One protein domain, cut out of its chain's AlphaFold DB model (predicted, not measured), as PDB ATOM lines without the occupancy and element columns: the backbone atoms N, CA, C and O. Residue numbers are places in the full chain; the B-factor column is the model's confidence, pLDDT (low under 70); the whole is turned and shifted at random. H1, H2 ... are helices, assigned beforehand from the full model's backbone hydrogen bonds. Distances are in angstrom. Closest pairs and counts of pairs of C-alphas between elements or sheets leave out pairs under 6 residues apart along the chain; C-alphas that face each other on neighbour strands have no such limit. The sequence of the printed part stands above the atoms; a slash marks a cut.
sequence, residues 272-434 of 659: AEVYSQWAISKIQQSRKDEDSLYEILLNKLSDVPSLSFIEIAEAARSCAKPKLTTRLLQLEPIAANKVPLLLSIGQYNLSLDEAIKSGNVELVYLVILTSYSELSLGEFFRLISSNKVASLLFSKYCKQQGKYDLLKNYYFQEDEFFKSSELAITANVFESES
ATOM      1  N   ALA A 272     -35.383  11.162 -44.232       91.06
ATOM      2  CA  ALA A 272     -34.336  10.154 -44.013       91.06
ATOM      3  C   ALA A 272     -33.553  10.382 -42.706       91.06
ATOM      4  O   ALA A 272     -33.364   9.443 -41.933       91.06
ATOM      5  N   GLU A 273     -33.208  11.636 -42.406       90.81
ATOM      6  CA  GLU A 273     -32.512  12.021 -41.170       90.81
ATOM      7  C   GLU A 273     -33.313  11.658 -39.911       90.81
ATOM      8  O   GLU A 273     -32.778  11.128 -38.939       90.81
ATOM      9  N   VAL A 274     -34.634  11.864 -39.942       93.94
ATOM     10  CA  VAL A 274     -35.518  11.542 -38.813       93.94
ATOM     11  C   VAL A 274     -35.525  10.039 -38.539       93.94
ATOM     12  O   VAL A 274     -35.494   9.623 -37.378       93.94
ATOM     13  N   TYR A 275     -35.542   9.220 -39.594       93.50
ATOM     14  CA  TYR A 275     -35.455   7.764 -39.476       93.50
ATOM     15  C   TYR A 275     -34.081   7.305 -38.976       93.50
ATOM     16  O   TYR A 275     -34.036   6.414 -38.125       93.50
ATOM     17  N   SER A 276     -32.991   7.930 -39.440       93.06
ATOM     18  CA  SER A 276     -31.626   7.655 -38.965       93.06
ATOM     19  C   SER A 276     -31.502   7.915 -37.462       93.06
ATOM     20  O   SER A 276     -31.226   6.992 -36.691       93.06
ATOM     21  N   GLN A 277     -31.839   9.126 -37.008       93.44
ATOM     22  CA  GLN A 277     -31.752   9.496 -35.589       93.44
ATOM     23  C   GLN A 277     -32.687   8.654 -34.711       93.44
ATOM     24  O   GLN A 277     -32.312   8.231 -33.614       93.44
ATOM     25  N   TRP A 278     -33.891   8.337 -35.204       95.00
ATOM     26  CA  TRP A 278     -34.792   7.410 -34.520       95.00
ATOM     27  C   TRP A 278     -34.156   6.026 -34.345       95.00
ATOM     28  O   TRP A 278     -34.216   5.460 -33.249       95.00
ATOM     29  N   ALA A 279     -33.544   5.480 -35.398       94.38
ATOM     30  CA  ALA A 279     -32.893   4.176 -35.362       94.38
ATOM     31  C   ALA A 279     -31.705   4.170 -34.389       94.38
ATOM     32  O   ALA A 279     -31.614   3.267 -33.554       94.38
ATOM     33  N   ILE A 280     -30.859   5.203 -34.427       93.44
ATOM     34  CA  ILE A 280     -29.722   5.392 -33.514       93.44
ATOM     35  C   ILE A 280     -30.203   5.411 -32.058       93.44
ATOM     36  O   ILE A 280     -29.762   4.596 -31.241       93.44
ATOM     37  N   SER A 281     -31.175   6.269 -31.740       93.25
ATOM     38  CA  SER A 281     -31.746   6.366 -30.394       93.25
ATOM     39  C   SER A 281     -32.391   5.045 -29.953       93.25
ATOM     40  O   SER A 281     -32.208   4.587 -28.819       93.25
ATOM     41  N   LYS A 282     -33.074   4.346 -30.870       93.19
ATOM     42  CA  LYS A 282     -33.670   3.032 -30.594       93.19
ATOM     43  C   LYS A 282     -32.615   1.977 -30.267       93.19
ATOM     44  O   LYS A 282     -32.838   1.175 -29.358       93.19
ATOM     45  N   ILE A 283     -31.490   1.962 -30.978       93.81
ATOM     46  CA  ILE A 283     -30.380   1.030 -30.746       93.81
ATOM     47  C   ILE A 283     -29.737   1.276 -29.380       93.81
ATOM     48  O   ILE A 283     -29.498   0.304 -28.654       93.81
ATOM     49  N   GLN A 284     -29.517   2.547 -29.033       92.00
ATOM     50  CA  GLN A 284     -28.900   2.975 -27.775       92.00
ATOM     51  C   GLN A 284     -29.773   2.653 -26.555       92.00
ATOM     52  O   GLN A 284     -29.266   2.201 -25.531       92.00
ATOM     53  N   GLN A 285     -31.091   2.840 -26.657       90.62
ATOM     54  CA  GLN A 285     -32.013   2.623 -25.535       90.62
ATOM     55  C   GLN A 285     -32.493   1.167 -25.399       90.62
ATOM     56  O   GLN A 285     -32.968   0.758 -24.338       90.62
ATOM     57  N   SER A 286     -32.429   0.368 -26.469       89.69
ATOM     58  CA  SER A 286     -33.002  -0.981 -26.483       89.69
ATOM     59  C   SER A 286     -32.119  -2.019 -25.784       89.69
ATOM     60  O   SER A 286     -30.960  -2.225 -26.154       89.69
ATOM     61  N   ARG A 287     -32.740  -2.766 -24.860       88.25
ATOM     62  CA  ARG A 287     -32.194  -3.976 -24.211       88.25
ATOM     63  C   ARG A 287     -32.551  -5.287 -24.930       88.25
ATOM     64  O   ARG A 287     -32.261  -6.355 -24.405       88.25
ATOM     65  N   LYS A 288     -33.239  -5.213 -26.075       88.19
ATOM     66  CA  LYS A 288     -33.594  -6.399 -26.869       88.19
ATOM     67  C   LYS A 288     -32.353  -7.038 -27.496       88.19
ATOM     68  O   LYS A 288     -31.330  -6.375 -27.669       88.19
ATOM     69  N   ASP A 289     -32.492  -8.306 -27.857       90.88
ATOM     70  CA  ASP A 289     -31.551  -9.072 -28.668       90.88
ATOM     71  C   ASP A 289     -31.331  -8.446 -30.059       90.88
ATOM     72  O   ASP A 289     -32.152  -7.674 -30.563       90.88
ATOM     73  N   GLU A 290     -30.184  -8.765 -30.667       91.25
ATOM     74  CA  GLU A 290     -29.752  -8.188 -31.946       91.25
ATOM     75  C   GLU A 290     -30.677  -8.570 -33.112       91.25
ATOM     76  O   GLU A 290     -30.939  -7.724 -33.967       91.25
ATOM     77  N   ASP A 291     -31.206  -9.799 -33.131       91.69
ATOM     78  CA  ASP A 291     -32.086 -10.289 -34.198       91.69
ATOM     79  C   ASP A 291     -33.452  -9.585 -34.163       91.69
ATOM     80  O   ASP A 291     -33.864  -8.989 -35.159       91.69
ATOM     81  N   SER A 292     -34.104  -9.530 -32.998       92.38
ATOM     82  CA  SER A 292     -35.372  -8.804 -32.846       92.38
ATOM     83  C   SER A 292     -35.229  -7.304 -33.119       92.38
ATOM     84  O   SER A 292     -36.148  -6.659 -33.627       92.38
ATOM     85  N   LEU A 293     -34.088  -6.705 -32.754       92.62
ATOM     86  CA  LEU A 293     -33.822  -5.293 -33.036       92.62
ATOM     87  C   LEU A 293     -33.642  -5.054 -34.540       92.62
ATOM     88  O   LEU A 293     -34.179  -4.076 -35.056       92.62
ATOM     89  N   TYR A 294     -32.947  -5.955 -35.235       93.19
ATOM     90  CA  TYR A 294     -32.778  -5.903 -36.684       93.19
ATOM     91  C   TYR A 294     -34.121  -5.958 -37.423       93.19
ATOM     92  O   TYR A 294     -34.359  -5.126 -38.293       93.19
ATOM     93  N   GLU A 295     -35.034  -6.852 -37.033       92.50
ATOM     94  CA  GLU A 295     -36.371  -6.945 -37.642       92.50
ATOM     95  C   GLU A 295     -37.196  -5.664 -37.453       92.50
ATOM     96  O   GLU A 295     -37.826  -5.172 -38.389       92.50
ATOM     97  N   ILE A 296     -37.166  -5.075 -36.250       92.06
ATOM     98  CA  ILE A 296     -37.874  -3.815 -35.965       92.06
ATOM     99  C   ILE A 296     -37.336  -2.669 -36.826       92.06
ATOM    100  O   ILE A 296     -38.115  -1.828 -37.275       92.06
ATOM    101  N   LEU A 297     -36.015  -2.611 -37.010       92.44
ATOM    102  CA  LEU A 297     -35.374  -1.598 -37.840       92.44
ATOM    103  C   LEU A 297     -35.721  -1.817 -39.313       92.44
ATOM    104  O   LEU A 297     -36.216  -0.894 -39.951       92.44
ATOM    105  N   LEU A 298     -35.562  -3.036 -39.832       91.31
ATOM    106  CA  LEU A 298     -35.879  -3.361 -41.221       91.31
ATOM    107  C   LEU A 298     -37.315  -2.998 -41.597       91.31
ATOM    108  O   LEU A 298     -37.508  -2.301 -42.585       91.31
ATOM    109  N   ASN A 299     -38.292  -3.382 -40.771       91.12
ATOM    110  CA  ASN A 299     -39.711  -3.117 -41.027       91.12
ATOM    111  C   ASN A 299     -40.054  -1.625 -41.151       91.12
ATOM    112  O   ASN A 299     -41.126  -1.290 -41.642       91.12
ATOM    113  N   LYS A 300     -39.201  -0.726 -40.643       88.81
ATOM    114  CA  LYS A 300     -39.413   0.725 -40.735       88.81
ATOM    115  C   LYS A 300     -38.483   1.429 -41.714       88.81
ATOM    116  O   LYS A 300     -38.845   2.495 -42.199       88.81
ATOM    117  N   LEU A 301     -37.286   0.891 -41.937       90.00
ATOM    118  CA  LEU A 301     -36.247   1.528 -42.745       90.00
ATOM    119  C   LEU A 301     -36.272   1.063 -44.208       90.00
ATOM    120  O   LEU A 301     -35.769   1.789 -45.058       90.00
ATOM    121  N   SER A 302     -36.869  -0.097 -44.519       83.75
ATOM    122  CA  SER A 302     -36.940  -0.640 -45.890       83.75
ATOM    123  C   SER A 302     -37.637   0.287 -46.880       83.75
ATOM    124  O   SER A 302     -37.281   0.322 -48.055       83.75
ATOM    125  N   ASP A 303     -38.623   1.037 -46.395       84.62
ATOM    126  CA  ASP A 303     -39.515   1.839 -47.233       84.62
ATOM    127  C   ASP A 303     -38.976   3.262 -47.450       84.62
ATOM    128  O   ASP A 303     -39.583   4.059 -48.168       84.62
ATOM    129  N   VAL A 304     -37.843   3.606 -46.826       85.62
ATOM    130  CA  VAL A 304     -37.270   4.953 -46.869       85.62
ATOM    131  C   VAL A 304     -36.265   5.050 -48.022       85.62
ATOM    132  O   VAL A 304     -35.218   4.398 -47.980       85.62
ATOM    133  N   PRO A 305     -36.530   5.872 -49.054       78.94
ATOM    134  CA  PRO A 305     -35.609   6.022 -50.171       78.94
ATOM    135  C   PRO A 305     -34.322   6.727 -49.727       78.94
ATOM    136  O   PRO A 305     -34.353   7.660 -48.925       78.94
ATOM    137  N   SER A 306     -33.191   6.302 -50.297       80.12
ATOM    138  CA  SER A 306     -31.878   6.950 -50.132       80.12
ATOM    139  C   SER A 306     -31.355   7.032 -48.688       80.12
ATOM    140  O   SER A 306     -30.526   7.890 -48.387       80.12
ATOM    141  N   LEU A 307     -31.805   6.146 -47.795       87.75
ATOM    142  CA  LEU A 307     -31.282   6.064 -46.433       87.75
ATOM    143  C   LEU A 307     -29.859   5.480 -46.423       87.75
ATOM    144  O   LEU A 307     -29.621   4.406 -46.972       87.75
ATOM    145  N   SER A 308     -28.940   6.172 -45.751       88.88
ATOM    146  CA  SER A 308     -27.612   5.650 -45.419       88.88
ATOM    147  C   SER A 308     -27.671   4.861 -44.113       88.88
ATOM    148  O   SER A 308     -28.205   5.340 -43.111       88.88
ATOM    149  N   PHE A 309     -27.100   3.658 -44.103       91.81
ATOM    150  CA  PHE A 309     -27.032   2.792 -42.925       91.81
ATOM    151  C   PHE A 309     -25.728   2.956 -42.136       91.81
ATOM    152  O   PHE A 309     -25.549   2.290 -41.116       91.81
ATOM    153  N   ILE A 310     -24.829   3.841 -42.574       90.81
ATOM    154  CA  ILE A 310     -23.500   4.046 -41.979       90.81
ATOM    155  C   ILE A 310     -23.607   4.489 -40.521       90.81
ATOM    156  O   ILE A 310     -23.131   3.788 -39.631       90.81
ATOM    157  N   GLU A 311     -24.276   5.613 -40.266       90.88
ATOM    158  CA  GLU A 311     -24.387   6.190 -38.919       90.88
ATOM    159  C   GLU A 311     -25.142   5.250 -37.970       90.88
ATOM    160  O   GLU A 311     -24.783   5.081 -36.804       90.88
ATOM    161  N   ILE A 312     -26.159   4.559 -38.496       93.44
ATOM    162  CA  ILE A 312     -26.941   3.566 -37.756       93.44
ATOM    163  C   ILE A 312     -26.053   2.371 -37.369       93.44
ATOM    164  O   ILE A 312     -26.110   1.886 -36.235       93.44
ATOM    165  N   ALA A 313     -25.207   1.898 -38.289       93.00
ATOM    166  CA  ALA A 313     -24.263   0.820 -38.030       93.00
ATOM    167  C   ALA A 313     -23.155   1.243 -37.051       93.00
ATOM    168  O   ALA A 313     -22.812   0.470 -36.157       93.00
ATOM    169  N   GLU A 314     -22.630   2.463 -37.147       91.81
ATOM    170  CA  GLU A 314     -21.662   2.996 -36.181       91.81
ATOM    171  C   GLU A 314     -22.259   3.114 -34.776       91.81
ATOM    172  O   GLU A 314     -21.612   2.742 -33.795       91.81
ATOM    173  N   ALA A 315     -23.519   3.538 -34.658       92.38
ATOM    174  CA  ALA A 315     -24.223   3.528 -33.381       92.38
ATOM    175  C   ALA A 315     -24.367   2.102 -32.818       92.38
ATOM    176  O   ALA A 315     -24.105   1.877 -31.634       92.38
ATOM    177  N   ALA A 316     -24.716   1.117 -33.657       92.69
ATOM    178  CA  ALA A 316     -24.759  -0.292 -33.251       92.69
ATOM    179  C   ALA A 316     -23.389  -0.805 -32.787       92.69
ATOM    180  O   ALA A 316     -23.300  -1.522 -31.782       92.69
ATOM    181  N   ARG A 317     -22.319  -0.384 -33.464       91.00
ATOM    182  CA  ARG A 317     -20.943  -0.712 -33.104       91.00
ATOM    183  C   ARG A 317     -20.544  -0.115 -31.757       91.00
ATOM    184  O   ARG A 317     -20.020  -0.847 -30.920       91.00
ATOM    185  N   SER A 318     -20.818   1.167 -31.523       92.38
ATOM    186  CA  SER A 318     -20.546   1.842 -30.244       92.38
ATOM    187  C   SER A 318     -21.320   1.221 -29.080       92.38
ATOM    188  O   SER A 318     -20.841   1.213 -27.949       92.38
ATOM    189  N   CYS A 319     -22.484   0.627 -29.353       90.25
ATOM    190  CA  CYS A 319     -23.248  -0.157 -28.381       90.25
ATOM    191  C   CYS A 319     -22.791  -1.626 -28.249       90.25
ATOM    192  O   CYS A 319     -23.496  -2.411 -27.615       90.25
ATOM    193  N   ALA A 320     -21.654  -2.008 -28.841       89.88
ATOM    194  CA  ALA A 320     -21.093  -3.362 -28.829       89.88
ATOM    195  C   ALA A 320     -22.048  -4.457 -29.359       89.88
ATOM    196  O   ALA A 320     -22.079  -5.568 -28.830       89.88
ATOM    197  N   LYS A 321     -22.811  -4.159 -30.424       89.50
ATOM    198  CA  LYS A 321     -23.719  -5.098 -31.120       89.50
ATOM    199  C   LYS A 321     -23.149  -5.495 -32.498       89.50
ATOM    200  O   LYS A 321     -23.552  -4.926 -33.521       89.50
ATOM    201  N   PRO A 322     -22.155  -6.406 -32.567       88.88
ATOM    202  CA  PRO A 322     -21.402  -6.666 -33.794       88.88
ATOM    203  C   PRO A 322     -22.216  -7.377 -34.882       88.88
ATOM    204  O   PRO A 322     -22.008  -7.085 -36.058       88.88
ATOM    205  N   LYS A 323     -23.152  -8.275 -34.536       90.75
ATOM    206  CA  LYS A 323     -23.966  -8.990 -35.536       90.75
ATOM    207  C   LYS A 323     -24.968  -8.047 -36.195       90.75
ATOM    208  O   LYS A 323     -25.182  -8.114 -37.401       90.75
ATOM    209  N   LEU A 324     -25.558  -7.145 -35.413       92.38
ATOM    210  CA  LEU A 324     -26.432  -6.095 -35.923       92.38
ATOM    211  C   LEU A 324     -25.656  -5.145 -36.839       92.38
ATOM    212  O   LEU A 324     -26.123  -4.835 -37.930       92.38
ATOM    213  N   THR A 325     -24.454  -4.736 -36.424       92.38
ATOM    214  CA  THR A 325     -23.587  -3.842 -37.209       92.38
ATOM    215  C   THR A 325     -23.291  -4.425 -38.593       92.38
ATOM    216  O   THR A 325     -23.469  -3.744 -39.600       92.38
ATOM    217  N   THR A 326     -22.882  -5.695 -38.669       90.56
ATOM    218  CA  THR A 326     -22.553  -6.329 -39.954       90.56
ATOM    219  C   THR A 326     -23.770  -6.481 -40.857       90.56
ATOM    220  O   THR A 326     -23.659  -6.227 -42.055       90.56
ATOM    221  N   ARG A 327     -24.937  -6.831 -40.302       91.56
ATOM    222  CA  ARG A 327     -26.182  -6.922 -41.077       91.56
ATOM    223  C   ARG A 327     -26.663  -5.565 -41.585       91.56
ATOM    224  O   ARG A 327     -27.062  -5.476 -42.738       91.56
ATOM    225  N   LEU A 328     -26.584  -4.507 -40.776       91.62
ATOM    226  CA  LEU A 328     -26.944  -3.152 -41.208       91.62
ATOM    227  C   LEU A 328     -26.018  -2.654 -42.325       91.62
ATOM    228  O   LEU A 328     -26.500  -2.151 -43.334       91.62
ATOM    229  N   LEU A 329     -24.704  -2.879 -42.208       91.62
ATOM    230  CA  LEU A 329     -23.752  -2.529 -43.269       91.62
ATOM    231  C   LEU A 329     -23.993  -3.308 -44.566       91.62
ATOM    232  O   LEU A 329     -23.670  -2.814 -45.641       91.62
ATOM    233  N   GLN A 330     -24.549  -4.521 -44.505       89.44
ATOM    234  CA  GLN A 330     -24.884  -5.278 -45.712       89.44
ATOM    235  C   GLN A 330     -25.988  -4.625 -46.548       89.44
ATOM    236  O   GLN A 330     -25.978  -4.822 -47.763       89.44
ATOM    237  N   LEU A 331     -26.867  -3.837 -45.922       89.25
ATOM    238  CA  LEU A 331     -27.928  -3.077 -46.588       89.25
ATOM    239  C   LEU A 331     -27.407  -1.809 -47.274       89.25
ATOM    240  O   LEU A 331     -28.097  -1.261 -48.130       89.25
ATOM    241  N   GLU A 332     -26.202  -1.350 -46.919       90.12
ATOM    242  CA  GLU A 332     -25.607  -0.153 -47.507       90.12
ATOM    243  C   GLU A 332     -25.308  -0.387 -49.000       90.12
ATOM    244  O   GLU A 332     -24.525  -1.287 -49.336       90.12
ATOM    245  N   PRO A 333     -25.892   0.417 -49.911       85.75
ATOM    246  CA  PRO A 333     -25.720   0.220 -51.347       85.75
ATOM    247  C   PRO A 333     -24.328   0.640 -51.835       85.75
ATOM    248  O   PRO A 333     -23.817   0.093 -52.813       85.75
ATOM    249  N   ILE A 334     -23.695   1.613 -51.169       89.25
ATOM    250  CA  ILE A 334     -22.420   2.190 -51.603       89.25
ATOM    251  C   ILE A 334     -21.254   1.423 -50.972       89.25
ATOM    252  O   ILE A 334     -20.889   1.624 -49.811       89.25
ATOM    253  N   ALA A 335     -20.594   0.587 -51.778       89.81
ATOM    254  CA  ALA A 335     -19.449  -0.214 -51.338       89.81
ATOM    255  C   ALA A 335     -18.286   0.632 -50.782       89.81
ATOM    256  O   ALA A 335     -17.629   0.213 -49.832       89.81
ATOM    257  N   ALA A 336     -18.053   1.832 -51.327       90.62
ATOM    258  CA  ALA A 336     -16.973   2.721 -50.888       90.62
ATOM    259  C   ALA A 336     -17.112   3.173 -49.426       90.62
ATOM    260  O   ALA A 336     -16.105   3.355 -48.751       90.62
ATOM    261  N   ASN A 337     -18.343   3.288 -48.927       88.81
ATOM    262  CA  ASN A 337     -18.606   3.629 -47.533       88.81
ATOM    263  C   ASN A 337     -18.615   2.380 -46.641       88.81
ATOM    264  O   ASN A 337     -18.120   2.386 -45.515       88.81
ATOM    265  N   LYS A 338     -19.147   1.276 -47.172       91.38
ATOM    266  CA  LYS A 338     -19.297  -0.007 -46.481       91.38
ATOM    267  C   LYS A 338     -17.966  -0.706 -46.189       91.38
ATOM    268  O   LYS A 338     -17.768  -1.214 -45.086       91.38
ATOM    269  N   VAL A 339     -17.059  -0.768 -47.168       93.06
ATOM    270  CA  VAL A 339     -15.809  -1.549 -47.086       93.06
ATOM    271  C   VAL A 339     -14.869  -1.046 -45.977       93.06
ATOM    272  O   VAL A 339     -14.452  -1.880 -45.169       93.06
ATOM    273  N   PRO A 340     -14.572   0.265 -45.845       92.19
ATOM    274  CA  PRO A 340     -13.737   0.773 -44.751       92.19
ATOM    275  C   PRO A 340     -14.304   0.455 -43.360       92.19
ATOM    276  O   PRO A 340     -13.566   0.068 -42.450       92.19
ATOM    277  N   LEU A 341     -15.626   0.545 -43.197       90.00
ATOM    278  CA  LEU A 341     -16.286   0.227 -41.931       90.00
ATOM    279  C   LEU A 341     -16.199  -1.267 -41.615       90.00
ATOM    280  O   LEU A 341     -15.830  -1.625 -40.497       90.00
ATOM    281  N   LEU A 342     -16.441  -2.148 -42.591       92.19
ATOM    282  CA  LEU A 342     -16.268  -3.595 -42.412       92.19
ATOM    283  C   LEU A 342     -14.829  -3.967 -42.023       92.19
ATOM    284  O   LEU A 342     -14.646  -4.794 -41.126       92.19
ATOM    285  N   LEU A 343     -13.829  -3.333 -42.646       92.06
ATOM    286  CA  LEU A 343     -12.416  -3.516 -42.298       92.06
ATOM    287  C   LEU A 343     -12.152  -3.139 -40.845       92.06
ATOM    288  O   LEU A 343     -11.613  -3.940 -40.092       92.06
ATOM    289  N   SER A 344     -12.623  -1.968 -40.420       88.94
ATOM    290  CA  SER A 344     -12.417  -1.509 -39.046       88.94
ATOM    291  C   SER A 344     -13.123  -2.377 -37.987       88.94
ATOM    292  O   SER A 344     -12.740  -2.324 -36.822       88.94
ATOM    293  N   ILE A 345     -14.141  -3.170 -38.353       89.00
ATOM    294  CA  ILE A 345     -14.803  -4.159 -37.473       89.00
ATOM    295  C   ILE A 345     -14.044  -5.507 -37.467       89.00
ATOM    296  O   ILE A 345     -14.345  -6.389 -36.664       89.00
ATOM    297  N   GLY A 346     -13.055  -5.688 -38.348       88.62
ATOM    298  CA  GLY A 346     -12.300  -6.933 -38.517       88.62
ATOM    299  C   GLY A 346     -12.991  -7.963 -39.418       88.62
ATOM    300  O   GLY A 346     -12.632  -9.140 -39.411       88.62
ATOM    301  N   GLN A 347     -13.996  -7.559 -40.202       91.44
ATOM    302  CA  GLN A 347     -14.736  -8.444 -41.110       91.44
ATOM    303  C   GLN A 347     -14.072  -8.517 -42.490       91.44
ATOM    304  O   GLN A 347     -14.664  -8.162 -43.510       91.44
ATOM    305  N   TYR A 348     -12.829  -9.003 -42.524       92.88
ATOM    306  CA  TYR A 348     -11.990  -9.002 -43.727       92.88
ATOM    307  C   TYR A 348     -12.584  -9.791 -44.899       92.88
ATOM    308  O   TYR A 348     -12.625  -9.268 -46.011       92.88
ATOM    309  N   ASN A 349     -13.105 -11.001 -44.658       92.44
ATOM    310  CA  ASN A 349     -13.702 -11.837 -45.712       92.44
ATOM    311  C   ASN A 349     -14.865 -11.113 -46.407       92.44
ATOM    312  O   ASN A 349     -14.866 -10.950 -47.623       92.44
ATOM    313  N   LEU A 350     -15.809 -10.589 -45.616       92.19
ATOM    314  CA  LEU A 350     -16.949  -9.836 -46.140       92.19
ATOM    315  C   LEU A 350     -16.500  -8.551 -46.842       92.19
ATOM    316  O   LEU A 350     -17.028  -8.220 -47.897       92.19
ATOM    317  N   SER A 351     -15.518  -7.835 -46.288       93.44
ATOM    318  CA  SER A 351     -14.997  -6.616 -46.916       93.44
ATOM    319  C   SER A 351     -14.374  -6.892 -48.288       93.44
ATOM    320  O   SER A 351     -14.592  -6.117 -49.219       93.44
ATOM    321  N   LEU A 352     -13.665  -8.019 -48.436       94.25
ATOM    322  CA  LEU A 352     -13.045  -8.428 -49.691       94.25
ATOM    323  C   LEU A 352     -14.105  -8.797 -50.729       94.25
ATOM    324  O   LEU A 352     -14.040  -8.321 -51.860       94.25
ATOM    325  N   ASP A 353     -15.105  -9.585 -50.337       93.44
ATOM    326  CA  ASP A 353     -16.201  -9.974 -51.225       93.44
ATOM    327  C   ASP A 353     -16.976  -8.754 -51.734       93.44
ATOM    328  O   ASP A 353     -17.264  -8.647 -52.926       93.44
ATOM    329  N   GLU A 354     -17.288  -7.804 -50.854       92.25
ATOM    330  CA  GLU A 354     -18.020  -6.586 -51.211       92.25
ATOM    331  C   GLU A 354     -17.180  -5.633 -52.071       92.25
ATOM    332  O   GLU A 354     -17.689  -5.066 -53.041       92.25
ATOM    333  N   ALA A 355     -15.876  -5.515 -51.798       94.94
ATOM    334  CA  ALA A 355     -14.958  -4.766 -52.651       94.94
ATOM    335  C   ALA A 355     -14.874  -5.376 -54.060       94.94
ATOM    336  O   ALA A 355     -14.928  -4.650 -55.052       94.94
ATOM    337  N   ILE A 356     -14.816  -6.704 -54.175       94.38
ATOM    338  CA  ILE A 356     -14.743  -7.391 -55.472       94.38
ATOM    339  C   ILE A 356     -16.061  -7.266 -56.239       94.38
ATOM    340  O   ILE A 356     -16.033  -6.955 -57.429       94.38
ATOM    341  N   LYS A 357     -17.211  -7.433 -55.571       93.31
ATOM    342  CA  LYS A 357     -18.536  -7.209 -56.178       93.31
ATOM    343  C   LYS A 357     -18.697  -5.784 -56.702       93.31
ATOM    344  O   LYS A 357     -19.341  -5.593 -57.729       93.31
ATOM    345  N   SER A 358     -18.101  -4.797 -56.026       93.00
ATOM    346  CA  SER A 358     -18.145  -3.399 -56.469       93.00
ATOM    347  C   SER A 358     -17.396  -3.147 -57.783       93.00
ATOM    348  O   SER A 358     -17.626  -2.130 -58.433       93.00
ATOM    349  N   GLY A 359     -16.466  -4.032 -58.164       91.69
ATOM    350  CA  GLY A 359     -15.590  -3.850 -59.322       91.69
ATOM    351  C   GLY A 359     -14.540  -2.741 -59.161       91.69
ATOM    352  O   GLY A 359     -13.736  -2.534 -60.070       91.69
ATOM    353  N   ASN A 360     -14.502  -2.040 -58.024       93.75
ATOM    354  CA  ASN A 360     -13.523  -0.992 -57.766       93.75
ATOM    355  C   ASN A 360     -12.190  -1.596 -57.289       93.75
ATOM    356  O   ASN A 360     -12.057  -2.054 -56.153       93.75
ATOM    357  N   VAL A 361     -11.183  -1.552 -58.162       93.56
ATOM    358  CA  VAL A 361      -9.833  -2.074 -57.900       93.56
ATOM    359  C   VAL A 361      -9.154  -1.365 -56.721       93.56
ATOM    360  O   VAL A 361      -8.403  -2.005 -55.988       93.56
ATOM    361  N   GLU A 362      -9.433  -0.078 -56.497       94.44
ATOM    362  CA  GLU A 362      -8.871   0.677 -55.370       94.44
ATOM    363  C   GLU A 362      -9.398   0.158 -54.034       94.44
ATOM    364  O   GLU A 362      -8.615  -0.026 -53.105       94.44
ATOM    365  N   LEU A 363     -10.696  -0.163 -53.947       94.56
ATOM    366  CA  LEU A 363     -11.276  -0.765 -52.740       94.56
ATOM    367  C   LEU A 363     -10.699  -2.155 -52.476       94.56
ATOM    368  O   LEU A 363     -10.436  -2.503 -51.326       94.56
ATOM    369  N   VAL A 364     -10.452  -2.943 -53.526       95.38
ATOM    370  CA  VAL A 364      -9.795  -4.247 -53.366       95.38
ATOM    371  C   VAL A 364      -8.367  -4.065 -52.847       95.38
ATOM    372  O   VAL A 364      -7.967  -4.762 -51.918       95.38
ATOM    373  N   TYR A 365      -7.607  -3.101 -53.376       95.31
ATOM    374  CA  TYR A 365      -6.276  -2.797 -52.849       95.31
ATOM    375  C   TYR A 365      -6.306  -2.262 -51.422       95.31
ATOM    376  O   TYR A 365      -5.442  -2.647 -50.637       95.31
ATOM    377  N   LEU A 366      -7.294  -1.445 -51.059       95.44
ATOM    378  CA  LEU A 366      -7.488  -0.990 -49.686       95.44
ATOM    379  C   LEU A 366      -7.619  -2.190 -48.739       95.44
ATOM    380  O   LEU A 366      -6.859  -2.294 -47.781       95.44
ATOM    381  N   VAL A 367      -8.496  -3.148 -49.060       95.62
ATOM    382  CA  VAL A 367      -8.667  -4.378 -48.267       95.62
ATOM    383  C   VAL A 367      -7.368  -5.181 -48.194       95.62
ATOM    384  O   VAL A 367      -6.972  -5.600 -47.107       95.62
ATOM    385  N   ILE A 368      -6.674  -5.383 -49.320       94.50
ATOM    386  CA  ILE A 368      -5.407  -6.134 -49.367       94.50
ATOM    387  C   ILE A 368      -4.334  -5.467 -48.492       94.50
ATOM    388  O   ILE A 368      -3.642  -6.149 -47.743       94.50
ATOM    389  N   LEU A 369      -4.175  -4.147 -48.576       94.19
ATOM    390  CA  LEU A 369      -3.122  -3.431 -47.855       94.19
ATOM    391  C   LEU A 369      -3.405  -3.353 -46.354       94.19
ATOM    392  O   LEU A 369      -2.497  -3.606 -45.565       94.19
ATOM    393  N   THR A 370      -4.649  -3.070 -45.963       94.81
ATOM    394  CA  THR A 370      -5.052  -3.043 -44.549       94.81
ATOM    395  C   THR A 370      -4.960  -4.433 -43.921       94.81
ATOM    396  O   THR A 370      -4.400  -4.591 -42.838       94.81
ATOM    397  N   SER A 371      -5.433  -5.471 -44.618       93.50
ATOM    398  CA  SER A 371      -5.311  -6.850 -44.125       93.50
ATOM    399  C   SER A 371      -3.855  -7.307 -44.026       93.50
ATOM    400  O   SER A 371      -3.517  -8.014 -43.084       93.50
ATOM    401  N   TYR A 372      -2.972  -6.865 -44.926       92.94
ATOM    402  CA  TYR A 372      -1.540  -7.157 -44.836       92.94
ATOM    403  C   TYR A 372      -0.864  -6.506 -43.618       92.94
ATOM    404  O   TYR A 372       0.070  -7.085 -43.069       92.94
ATOM    405  N   SER A 373      -1.306  -5.316 -43.190       92.25
ATOM    406  CA  SER A 373      -0.751  -4.653 -42.002       92.25
ATOM    407  C   SER A 373      -1.290  -5.194 -40.679       92.25
ATOM    408  O   SER A 373      -0.576  -5.141 -39.681       92.25
ATOM    409  N   GLU A 374      -2.535  -5.678 -40.652       92.56
ATOM    410  CA  GLU A 374      -3.220  -6.058 -39.407       92.56
ATOM    411  C   GLU A 374      -3.248  -7.573 -39.141       92.56
ATOM    412  O   GLU A 374      -3.277  -7.982 -37.981       92.56
ATOM    413  N   LEU A 375      -3.227  -8.416 -40.180       92.50
ATOM    414  CA  LEU A 375      -3.284  -9.876 -40.036       92.50
ATOM    415  C   LEU A 375      -1.896 -10.520 -40.000       92.50
ATOM    416  O   LEU A 375      -0.916 -10.010 -40.546       92.50
ATOM    417  N   SER A 376      -1.825 -11.723 -39.425       93.62
ATOM    418  CA  SER A 376      -0.657 -12.588 -39.597       93.62
ATOM    419  C   SER A 376      -0.514 -13.024 -41.063       93.62
ATOM    420  O   SER A 376      -1.510 -13.196 -41.769       93.62
ATOM    421  N   LEU A 377       0.718 -13.262 -41.534       90.50
ATOM    422  CA  LEU A 377       0.968 -13.648 -42.935       90.50
ATOM    423  C   LEU A 377       0.160 -14.882 -43.368       90.50
ATOM    424  O   LEU A 377      -0.358 -14.914 -44.480       90.50
ATOM    425  N   GLY A 378       0.010 -15.871 -42.482       89.69
ATOM    426  CA  GLY A 378      -0.751 -17.084 -42.777       89.69
ATOM    427  C   GLY A 378      -2.250 -16.823 -42.956       89.69
ATOM    428  O   GLY A 378      -2.859 -17.347 -43.889       89.69
ATOM    429  N   GLU A 379      -2.846 -15.988 -42.099       91.00
ATOM    430  CA  GLU A 379      -4.259 -15.604 -42.206       91.00
ATOM    431  C   GLU A 379      -4.516 -14.714 -43.416       91.00
ATOM    432  O   GLU A 379      -5.505 -14.917 -44.119       91.00
ATOM    433  N   PHE A 380      -3.606 -13.776 -43.676       94.25
ATOM    434  CA  PHE A 380      -3.637 -12.922 -44.851       94.25
ATOM    435  C   PHE A 380      -3.593 -13.749 -46.140       94.25
ATOM    436  O   PHE A 380      -4.445 -13.574 -47.008       94.25
ATOM    437  N   PHE A 381      -2.666 -14.703 -46.267       93.25
ATOM    438  CA  PHE A 381      -2.590 -15.539 -47.466       93.25
ATOM    439  C   PHE A 381      -3.851 -16.373 -47.676       93.25
ATOM    440  O   PHE A 381      -4.371 -16.369 -48.788       93.25
ATOM    441  N   ARG A 382      -4.410 -16.959 -46.609       91.25
ATOM    442  CA  ARG A 382      -5.692 -17.679 -46.664       91.25
ATOM    443  C   ARG A 382      -6.862 -16.777 -47.089       91.25
ATOM    444  O   ARG A 382      -7.741 -17.210 -47.829       91.25
ATOM    445  N   LEU A 383      -6.889 -15.525 -46.623       92.94
ATOM    446  CA  LEU A 383      -7.887 -14.535 -47.042       92.94
ATOM    447  C   LEU A 383      -7.753 -14.235 -48.542       92.94
ATOM    448  O   LEU A 383      -8.743 -14.256 -49.266       92.94
ATOM    449  N   ILE A 384      -6.535 -13.987 -49.025       93.56
ATOM    450  CA  ILE A 384      -6.280 -13.646 -50.431       93.56
ATOM    451  C   ILE A 384      -6.485 -14.838 -51.372       93.56
ATOM    452  O   ILE A 384      -6.904 -14.637 -52.512       93.56
ATOM    453  N   SER A 385      -6.210 -16.069 -50.935       91.00
ATOM    454  CA  SER A 385      -6.429 -17.271 -51.746       91.00
ATOM    455  C   SER A 385      -7.890 -17.680 -51.860       91.00
ATOM    456  O   SER A 385      -8.259 -18.331 -52.837       91.00
ATOM    457  N   SER A 386      -8.750 -17.214 -50.950       90.06
ATOM    458  CA  SER A 386     -10.199 -17.415 -51.065       90.06
ATOM    459  C   SER A 386     -10.782 -16.857 -52.373       90.06
ATOM    460  O   SER A 386     -11.777 -17.381 -52.876       90.06
ATOM    461  N   ASN A 387     -10.151 -15.829 -52.962       91.00
ATOM    462  CA  ASN A 387     -10.634 -15.186 -54.176       91.00
ATOM    463  C   ASN A 387      -9.528 -14.943 -55.213       91.00
ATOM    464  O   ASN A 387      -8.608 -14.149 -55.019       91.00
ATOM    465  N   LYS A 388      -9.700 -15.536 -56.400       91.44
ATOM    466  CA  LYS A 388      -8.754 -15.447 -57.522       91.44
ATOM    467  C   LYS A 388      -8.425 -14.012 -57.954       91.44
ATOM    468  O   LYS A 388      -7.290 -13.749 -58.350       91.44
ATOM    469  N   VAL A 389      -9.386 -13.085 -57.913       93.06
ATOM    470  CA  VAL A 389      -9.158 -11.683 -58.317       93.06
ATOM    471  C   VAL A 389      -8.206 -11.002 -57.338       93.06
ATOM    472  O   VAL A 389      -7.241 -10.365 -57.763       93.06
ATOM    473  N   ALA A 390      -8.425 -11.209 -56.038       93.19
ATOM    474  CA  ALA A 390      -7.549 -10.704 -54.988       93.19
ATOM    475  C   ALA A 390      -6.130 -11.273 -55.130       93.19
ATOM    476  O   ALA A 390      -5.161 -10.515 -55.113       93.19
ATOM    477  N   SER A 391      -6.003 -12.585 -55.377       92.31
ATOM    478  CA  SER A 391      -4.706 -13.244 -55.589       92.31
ATOM    479  C   SER A 391      -3.922 -12.651 -56.768       92.31
ATOM    480  O   SER A 391      -2.714 -12.422 -56.677       92.31
ATOM    481  N   LEU A 392      -4.600 -12.371 -57.886       92.50
ATOM    482  CA  LEU A 392      -3.976 -11.776 -59.073       92.50
ATOM    483  C   LEU A 392      -3.540 -10.327 -58.830       92.50
ATOM    484  O   LEU A 392      -2.436  -9.944 -59.226       92.50
ATOM    485  N   LEU A 393      -4.377  -9.526 -58.165       93.75
ATOM    486  CA  LEU A 393      -4.052  -8.139 -57.825       93.75
ATOM    487  C   LEU A 393      -2.901  -8.051 -56.822       93.75
ATOM    488  O   LEU A 393      -2.016  -7.209 -56.995       93.75
ATOM    489  N   PHE A 394      -2.868  -8.950 -55.835       94.31
ATOM    490  CA  PHE A 394      -1.763  -9.085 -54.891       94.31
ATOM    491  C   PHE A 394      -0.457  -9.465 -55.603       94.31
ATOM    492  O   PHE A 394       0.560  -8.794 -55.426       94.31
ATOM    493  N   SER A 395      -0.492 -10.466 -56.491       91.50
ATOM    494  CA  SER A 395       0.663 -10.846 -57.318       91.50
ATOM    495  C   SER A 395       1.197  -9.672 -58.141       91.50
ATOM    496  O   SER A 395       2.403  -9.411 -58.152       91.50
ATOM    497  N   LYS A 396       0.301  -8.925 -58.797       92.25
ATOM    498  CA  LYS A 396       0.663  -7.742 -59.583       92.25
ATOM    499  C   LYS A 396       1.309  -6.662 -58.715       92.25
ATOM    500  O   LYS A 396       2.342  -6.121 -59.106       92.25
ATOM    501  N   TYR A 397       0.740  -6.385 -57.543       92.81
ATOM    502  CA  TYR A 397       1.281  -5.411 -56.598       92.81
ATOM    503  C   TYR A 397       2.686  -5.797 -56.125       92.81
ATOM    504  O   TYR A 397       3.601  -4.979 -56.201       92.81
ATOM    505  N   CYS A 398       2.896  -7.053 -55.727       91.12
ATOM    506  CA  CYS A 398       4.209  -7.523 -55.289       91.12
ATOM    507  C   CYS A 398       5.266  -7.412 -56.395       91.12
ATOM    508  O   CYS A 398       6.370  -6.950 -56.120       91.12
ATOM    509  N   LYS A 399       4.927  -7.763 -57.644       87.75
ATOM    510  CA  LYS A 399       5.837  -7.612 -58.794       87.75
ATOM    511  C   LYS A 399       6.188  -6.147 -59.078       87.75
ATOM    512  O   LYS A 399       7.340  -5.850 -59.361       87.75
ATOM    513  N   GLN A 400       5.225  -5.229 -58.985       88.44
ATOM    514  CA  GLN A 400       5.465  -3.796 -59.220       88.44
ATOM    515  C   GLN A 400       6.305  -3.138 -58.120       88.44
ATOM    516  O   GLN A 400       7.092  -2.244 -58.409       88.44
ATOM    517  N   GLN A 401       6.138  -3.577 -56.871       87.38
ATOM    518  CA  GLN A 401       6.858  -3.041 -55.711       87.38
ATOM    519  C   GLN A 401       8.187  -3.763 -55.431       87.38
ATOM    520  O   GLN A 401       8.825  -3.478 -54.421       87.38
ATOM    521  N   GLY A 402       8.580  -4.738 -56.260       83.25
ATOM    522  CA  GLY A 402       9.794  -5.535 -56.045       83.25
ATOM    523  C   GLY A 402       9.748  -6.444 -54.807       83.25
ATOM    524  O   GLY A 402      10.781  -6.870 -54.306       83.25
ATOM    525  N   LYS A 403       8.559  -6.764 -54.280       86.44
ATOM    526  CA  LYS A 403       8.378  -7.615 -53.086       86.44
ATOM    527  C   LYS A 403       8.349  -9.100 -53.460       86.44
ATOM    528  O   LYS A 403       7.363  -9.799 -53.216       86.44
ATOM    529  N   TYR A 404       9.417  -9.580 -54.090       84.69
ATOM    530  CA  TYR A 404       9.481 -10.934 -54.644       84.69
ATOM    531  C   TYR A 404       9.509 -12.029 -53.574       84.69
ATOM    532  O   TYR A 404       8.810 -13.029 -53.728       84.69
ATOM    533  N   ASP A 405      10.216 -11.824 -52.462       84.06
ATOM    534  CA  ASP A 405      10.276 -12.802 -51.365       84.06
ATOM    535  C   ASP A 405       8.902 -13.058 -50.737       84.06
ATOM    536  O   ASP A 405       8.518 -14.199 -50.482       84.06
ATOM    537  N   LEU A 406       8.111 -11.995 -50.552       89.06
ATOM    538  CA  LEU A 406       6.747 -12.103 -50.033       89.06
ATOM    539  C   LEU A 406       5.858 -12.922 -50.976       89.06
ATOM    540  O   LEU A 406       5.104 -13.788 -50.535       89.06
ATOM    541  N   LEU A 407       5.961 -12.660 -52.281       89.06
ATOM    542  CA  LEU A 407       5.191 -13.375 -53.292       89.06
ATOM    543  C   LEU A 407       5.649 -14.836 -53.442       89.06
ATOM    544  O   LEU A 407       4.819 -15.715 -53.666       89.06
ATOM    545  N   LYS A 408       6.946 -15.112 -53.261       85.44
ATOM    546  CA  LYS A 408       7.497 -16.472 -53.212       85.44
ATOM    547  C   LYS A 408       6.897 -17.265 -52.051       85.44
ATOM    548  O   LYS A 408       6.445 -18.389 -52.271       85.44
ATOM    549  N   ASN A 409       6.849 -16.670 -50.857       87.12
ATOM    550  CA  ASN A 409       6.251 -17.285 -49.670       87.12
ATOM    551  C   ASN A 409       4.753 -17.554 -49.865       87.12
ATOM    552  O   ASN A 409       4.283 -18.633 -49.518       87.12
ATOM    553  N   TYR A 410       4.029 -16.617 -50.486       90.00
ATOM    554  CA  TYR A 410       2.621 -16.804 -50.839       90.00
ATOM    555  C   TYR A 410       2.412 -18.013 -51.761       90.00
ATOM    556  O   TYR A 410       1.637 -18.906 -51.439       90.00
ATOM    557  N   TYR A 411       3.141 -18.085 -52.880       89.31
ATOM    558  CA  TYR A 411       3.017 -19.214 -53.806       89.31
ATOM    559  C   TYR A 411       3.450 -20.543 -53.197       89.31
ATOM    560  O   TYR A 411       2.906 -21.577 -53.561       89.31
ATOM    561  N   PHE A 412       4.421 -20.525 -52.285       84.50
ATOM    562  CA  PHE A 412       4.835 -21.729 -51.577       84.50
ATOM    563  C   PHE A 412       3.744 -22.239 -50.626       84.50
ATOM    564  O   PHE A 412       3.520 -23.440 -50.571       84.50
ATOM    565  N   GLN A 413       3.053 -21.347 -49.907       86.25
ATOM    566  CA  GLN A 413       1.975 -21.733 -48.989       86.25
ATOM    567  C   GLN A 413       0.716 -22.235 -49.717       86.25
ATOM    568  O   GLN A 413      -0.015 -23.054 -49.172       86.25
ATOM    569  N   GLU A 414       0.477 -21.766 -50.941       83.62
ATOM    570  CA  GLU A 414      -0.654 -22.178 -51.789       83.62
ATOM    571  C   GLU A 414      -0.331 -23.378 -52.706       83.62
ATOM    572  O   GLU A 414      -1.067 -23.641 -53.655       83.62
ATOM    573  N   ASP A 415       0.789 -24.080 -52.479       84.19
ATOM    574  CA  ASP A 415       1.268 -25.208 -53.300       84.19
ATOM    575  C   ASP A 415       1.416 -24.877 -54.809       84.19
ATOM    576  O   ASP A 415       1.414 -25.733 -55.700       84.19
ATOM    577  N   GLU A 416       1.613 -23.598 -55.133       84.88
ATOM    578  CA  GLU A 416       1.835 -23.079 -56.483       84.88
ATOM    579  C   GLU A 416       3.341 -23.070 -56.812       84.88
ATOM    580  O   GLU A 416       3.946 -22.045 -57.151       84.88
ATOM    581  N   PHE A 417       3.971 -24.251 -56.725       81.62
ATOM    582  CA  PHE A 417       5.427 -24.419 -56.853       81.62
ATOM    583  C   PHE A 417       5.995 -23.913 -58.181       81.62
ATOM    584  O   PHE A 417       7.118 -23.406 -58.212       81.62
ATOM    585  N   PHE A 418       5.228 -24.003 -59.273       84.25
ATOM    586  CA  PHE A 418       5.655 -23.491 -60.574       84.25
ATOM    587  C   PHE A 418       5.844 -21.976 -60.553       84.25
ATOM    588  O   PHE A 418       6.915 -21.493 -60.914       84.25
ATOM    589  N   LYS A 419       4.849 -21.230 -60.063       84.00
ATOM    590  CA  LYS A 419       4.918 -19.764 -59.974       84.00
ATOM    591  C   LYS A 419       5.979 -19.314 -58.975       84.00
ATOM    592  O   LYS A 419       6.676 -18.337 -59.229       84.00
ATOM    593  N   SER A 420       6.132 -20.040 -57.864       83.94
ATOM    594  CA  SER A 420       7.198 -19.783 -56.886       83.94
ATOM    595  C   SER A 420       8.592 -19.941 -57.512       83.94
ATOM    596  O   SER A 420       9.450 -19.071 -57.364       83.94
ATOM    597  N   SER A 421       8.791 -21.010 -58.289       81.50
ATOM    598  CA  SER A 421      10.055 -21.313 -58.972       81.50
ATOM    599  C   SER A 421      10.345 -20.344 -60.120       81.50
ATOM    600  O   SER A 421      11.462 -19.848 -60.245       81.50
ATOM    601  N   GLU A 422       9.334 -20.017 -60.927       84.00
ATOM    602  CA  GLU A 422       9.419 -18.998 -61.977       84.00
ATOM    603  C   GLU A 422       9.839 -17.647 -61.389       84.00
ATOM    604  O   GLU A 422      10.728 -16.983 -61.923       84.00
ATOM    605  N   LEU A 423       9.240 -17.251 -60.263       81.81
ATOM    606  CA  LEU A 423       9.578 -16.006 -59.586       81.81
ATOM    607  C   LEU A 423      11.007 -16.023 -59.038       81.81
ATOM    608  O   LEU A 423      11.734 -15.053 -59.223       81.81
ATOM    609  N   ALA A 424      11.425 -17.126 -58.410       77.38
ATOM    610  CA  ALA A 424      12.775 -17.273 -57.872       77.38
ATOM    611  C   ALA A 424      13.855 -17.116 -58.954       77.38
ATOM    612  O   ALA A 424      14.917 -16.560 -58.680       77.38
ATOM    613  N   ILE A 425      13.572 -17.569 -60.178       77.88
ATOM    614  CA  ILE A 425      14.458 -17.382 -61.327       77.88
ATOM    615  C   ILE A 425      14.348 -15.937 -61.827       77.88
ATOM    616  O   ILE A 425      15.330 -15.204 -61.815       77.88
ATOM    617  N   THR A 426      13.156 -15.493 -62.228       76.19
ATOM    618  CA  THR A 426      12.960 -14.217 -62.941       76.19
ATOM    619  C   THR A 426      13.272 -12.973 -62.114       76.19
ATOM    620  O   THR A 426      13.835 -12.029 -62.659       76.19
ATOM    621  N   ALA A 427      12.953 -12.961 -60.818       67.12
ATOM    622  CA  ALA A 427      13.240 -11.829 -59.937       67.12
ATOM    623  C   ALA A 427      14.749 -11.647 -59.720       67.12
ATOM    624  O   ALA A 427      15.273 -10.539 -59.802       67.12
ATOM    625  N   ASN A 428      15.465 -12.756 -59.516       62.78
ATOM    626  CA  ASN A 428      16.882 -12.719 -59.179       62.78
ATOM    627  C   ASN A 428      17.797 -12.558 -60.396       62.78
ATOM    628  O   ASN A 428      18.904 -12.068 -60.221       62.78
ATOM    629  N   VAL A 429      17.356 -12.891 -61.620       62.75
ATOM    630  CA  VAL A 429      18.143 -12.638 -62.853       62.75
ATOM    631  C   VAL A 429      18.581 -11.172 -62.953       62.75
ATOM    632  O   VAL A 429      19.674 -10.894 -63.439       62.75
ATOM    633  N   PHE A 430      17.739 -10.236 -62.505       56.00
ATOM    634  CA  PHE A 430      17.999  -8.802 -62.637       56.00
ATOM    635  C   PHE A 430      18.633  -8.164 -61.393       56.00
ATOM    636  O   PHE A 430      19.180  -7.068 -61.504       56.00
ATOM    637  N   GLU A 431      18.584  -8.837 -60.239       54.66
ATOM    638  CA  GLU A 431      19.070  -8.317 -58.951       54.66
ATOM    639  C   GLU A 431      20.349  -9.010 -58.446       54.66
ATOM    640  O   GLU A 431      21.100  -8.421 -57.667       54.66
ATOM    641  N   SER A 432      20.649 -10.244 -58.873       53.84
ATOM    642  CA  SER A 432      21.807 -10.980 -58.360       53.84
ATOM    643  C   SER A 432      23.112 -10.527 -59.020       53.84
ATOM    644  O   SER A 432      23.411 -10.908 -60.150       53.84
ATOM    645  N   GLU A 433      23.938  -9.784 -58.282       56.16
ATOM    646  CA  GLU A 433      25.324  -9.485 -58.680       56.16
ATOM    647  C   GLU A 433      26.250 -10.719 -58.597       56.16
ATOM    648  O   GLU A 433      27.325 -10.710 -59.195       56.16
ATOM    649  N   SER A 434      25.852 -11.794 -57.891       68.75
ATOM    650  CA  SER A 434      26.676 -13.001 -57.716       68.75
ATOM    651  C   SER A 434      26.106 -14.253 -58.392       68.75
ATOM    652  O   SER A 434      24.958 -14.661 -58.189       68.75
TER     653      SER A 434
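Overview. This is residues 272 to 434 of the 659 residues of an uncharacterized protein of Smittium megazygosporum (UniProt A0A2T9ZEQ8). What shape does the printed part make? It is a loose rod of helices that zigzag across its long axis, with H1, H3, H5 and H7 in one row and H2, H4, H6 and H8 in a second row beside it. H9, H10 and H11, turned to another direction, make the far end, where residues 429 to 434 stick out. What are its figures? The printed part has 163 residues with eleven named helices, H1 to H11 in order, and no named strand; its class is all helix. It is loose, with a radius of gyration of the C-alphas of 20.5 A and spans of 69 by 27 by 22 A.

Along the chain. Where is the longest helix? H11, residues 417 to 431, measures 21.2 A from first to last C-alpha and ends with C-alpha 431 at (19.070, -8.317, -58.951). Which helices come before it? H10 is residues 404 to 413, H9 388 to 400, 18.5 A long, H8 377 to 385, and H7 361 to 374, 20.0 A long. H6 is residues 348 to 357, H5 335 to 344, H4 322 to 331, H3 310 to 318, and H2 290 to 301. Where does the first begin? H1, residues 272 to 285 and 20.1 A long, begins with C-alpha 272 at (-34.336, 10.154, -44.013).

Arrangement. Which helices are the hub? H7 and H9 touch four helices each. They touch each other about perpendicular, at 78 degrees, with residues 364 to 368 and 390 to 394 alone; their closest C-alphas, of Val 364 and Ala 390, are 7.0 A apart. What follows toward H1? H5, H6 and H7 form an up-and-down bundle, each helix running against the one before it; the closest C-alphas of H5 and H6, of Val 339 and Ser 351, are 5.1 A apart. H3 and H4 are a hairpin, closest at the C-alphas of Ala 313 and Thr 325, 4.8 A. H1 touches H3 the same way at a shallow tilt of 9 degrees, closest at the C-alphas of Ile 280 and Ile 312, 5.4 A. What follows toward H11? H8 and H9 touch only at the corner, with the C-alphas of Ile 384 and Ser 391 closest at 5.4 A. H10 and H11 are a hairpin, closest at the C-alphas of Lys 408 and Ser 420, 5.0 A. How complete are the helix backbones? Every O i to N i+4 pair is within hydrogen-bond range in H1, H3, H6, H7, H8, H9 and H10; the counts are 7 of 8 in H2, 5 of 6 in H4, 4 of 6 in H5 and 8 of 11 in H11.

Size, cuts and confidence. How large is it? The two C-alphas farthest apart, of Lys 300 and Ser 434, are 69.6 A apart. Is it continuous? The printed part has no cut, and no link is long. Where is confidence low? Residues 427 to 434 are under 70, while the mean pLDDT of the printed part is 88.9.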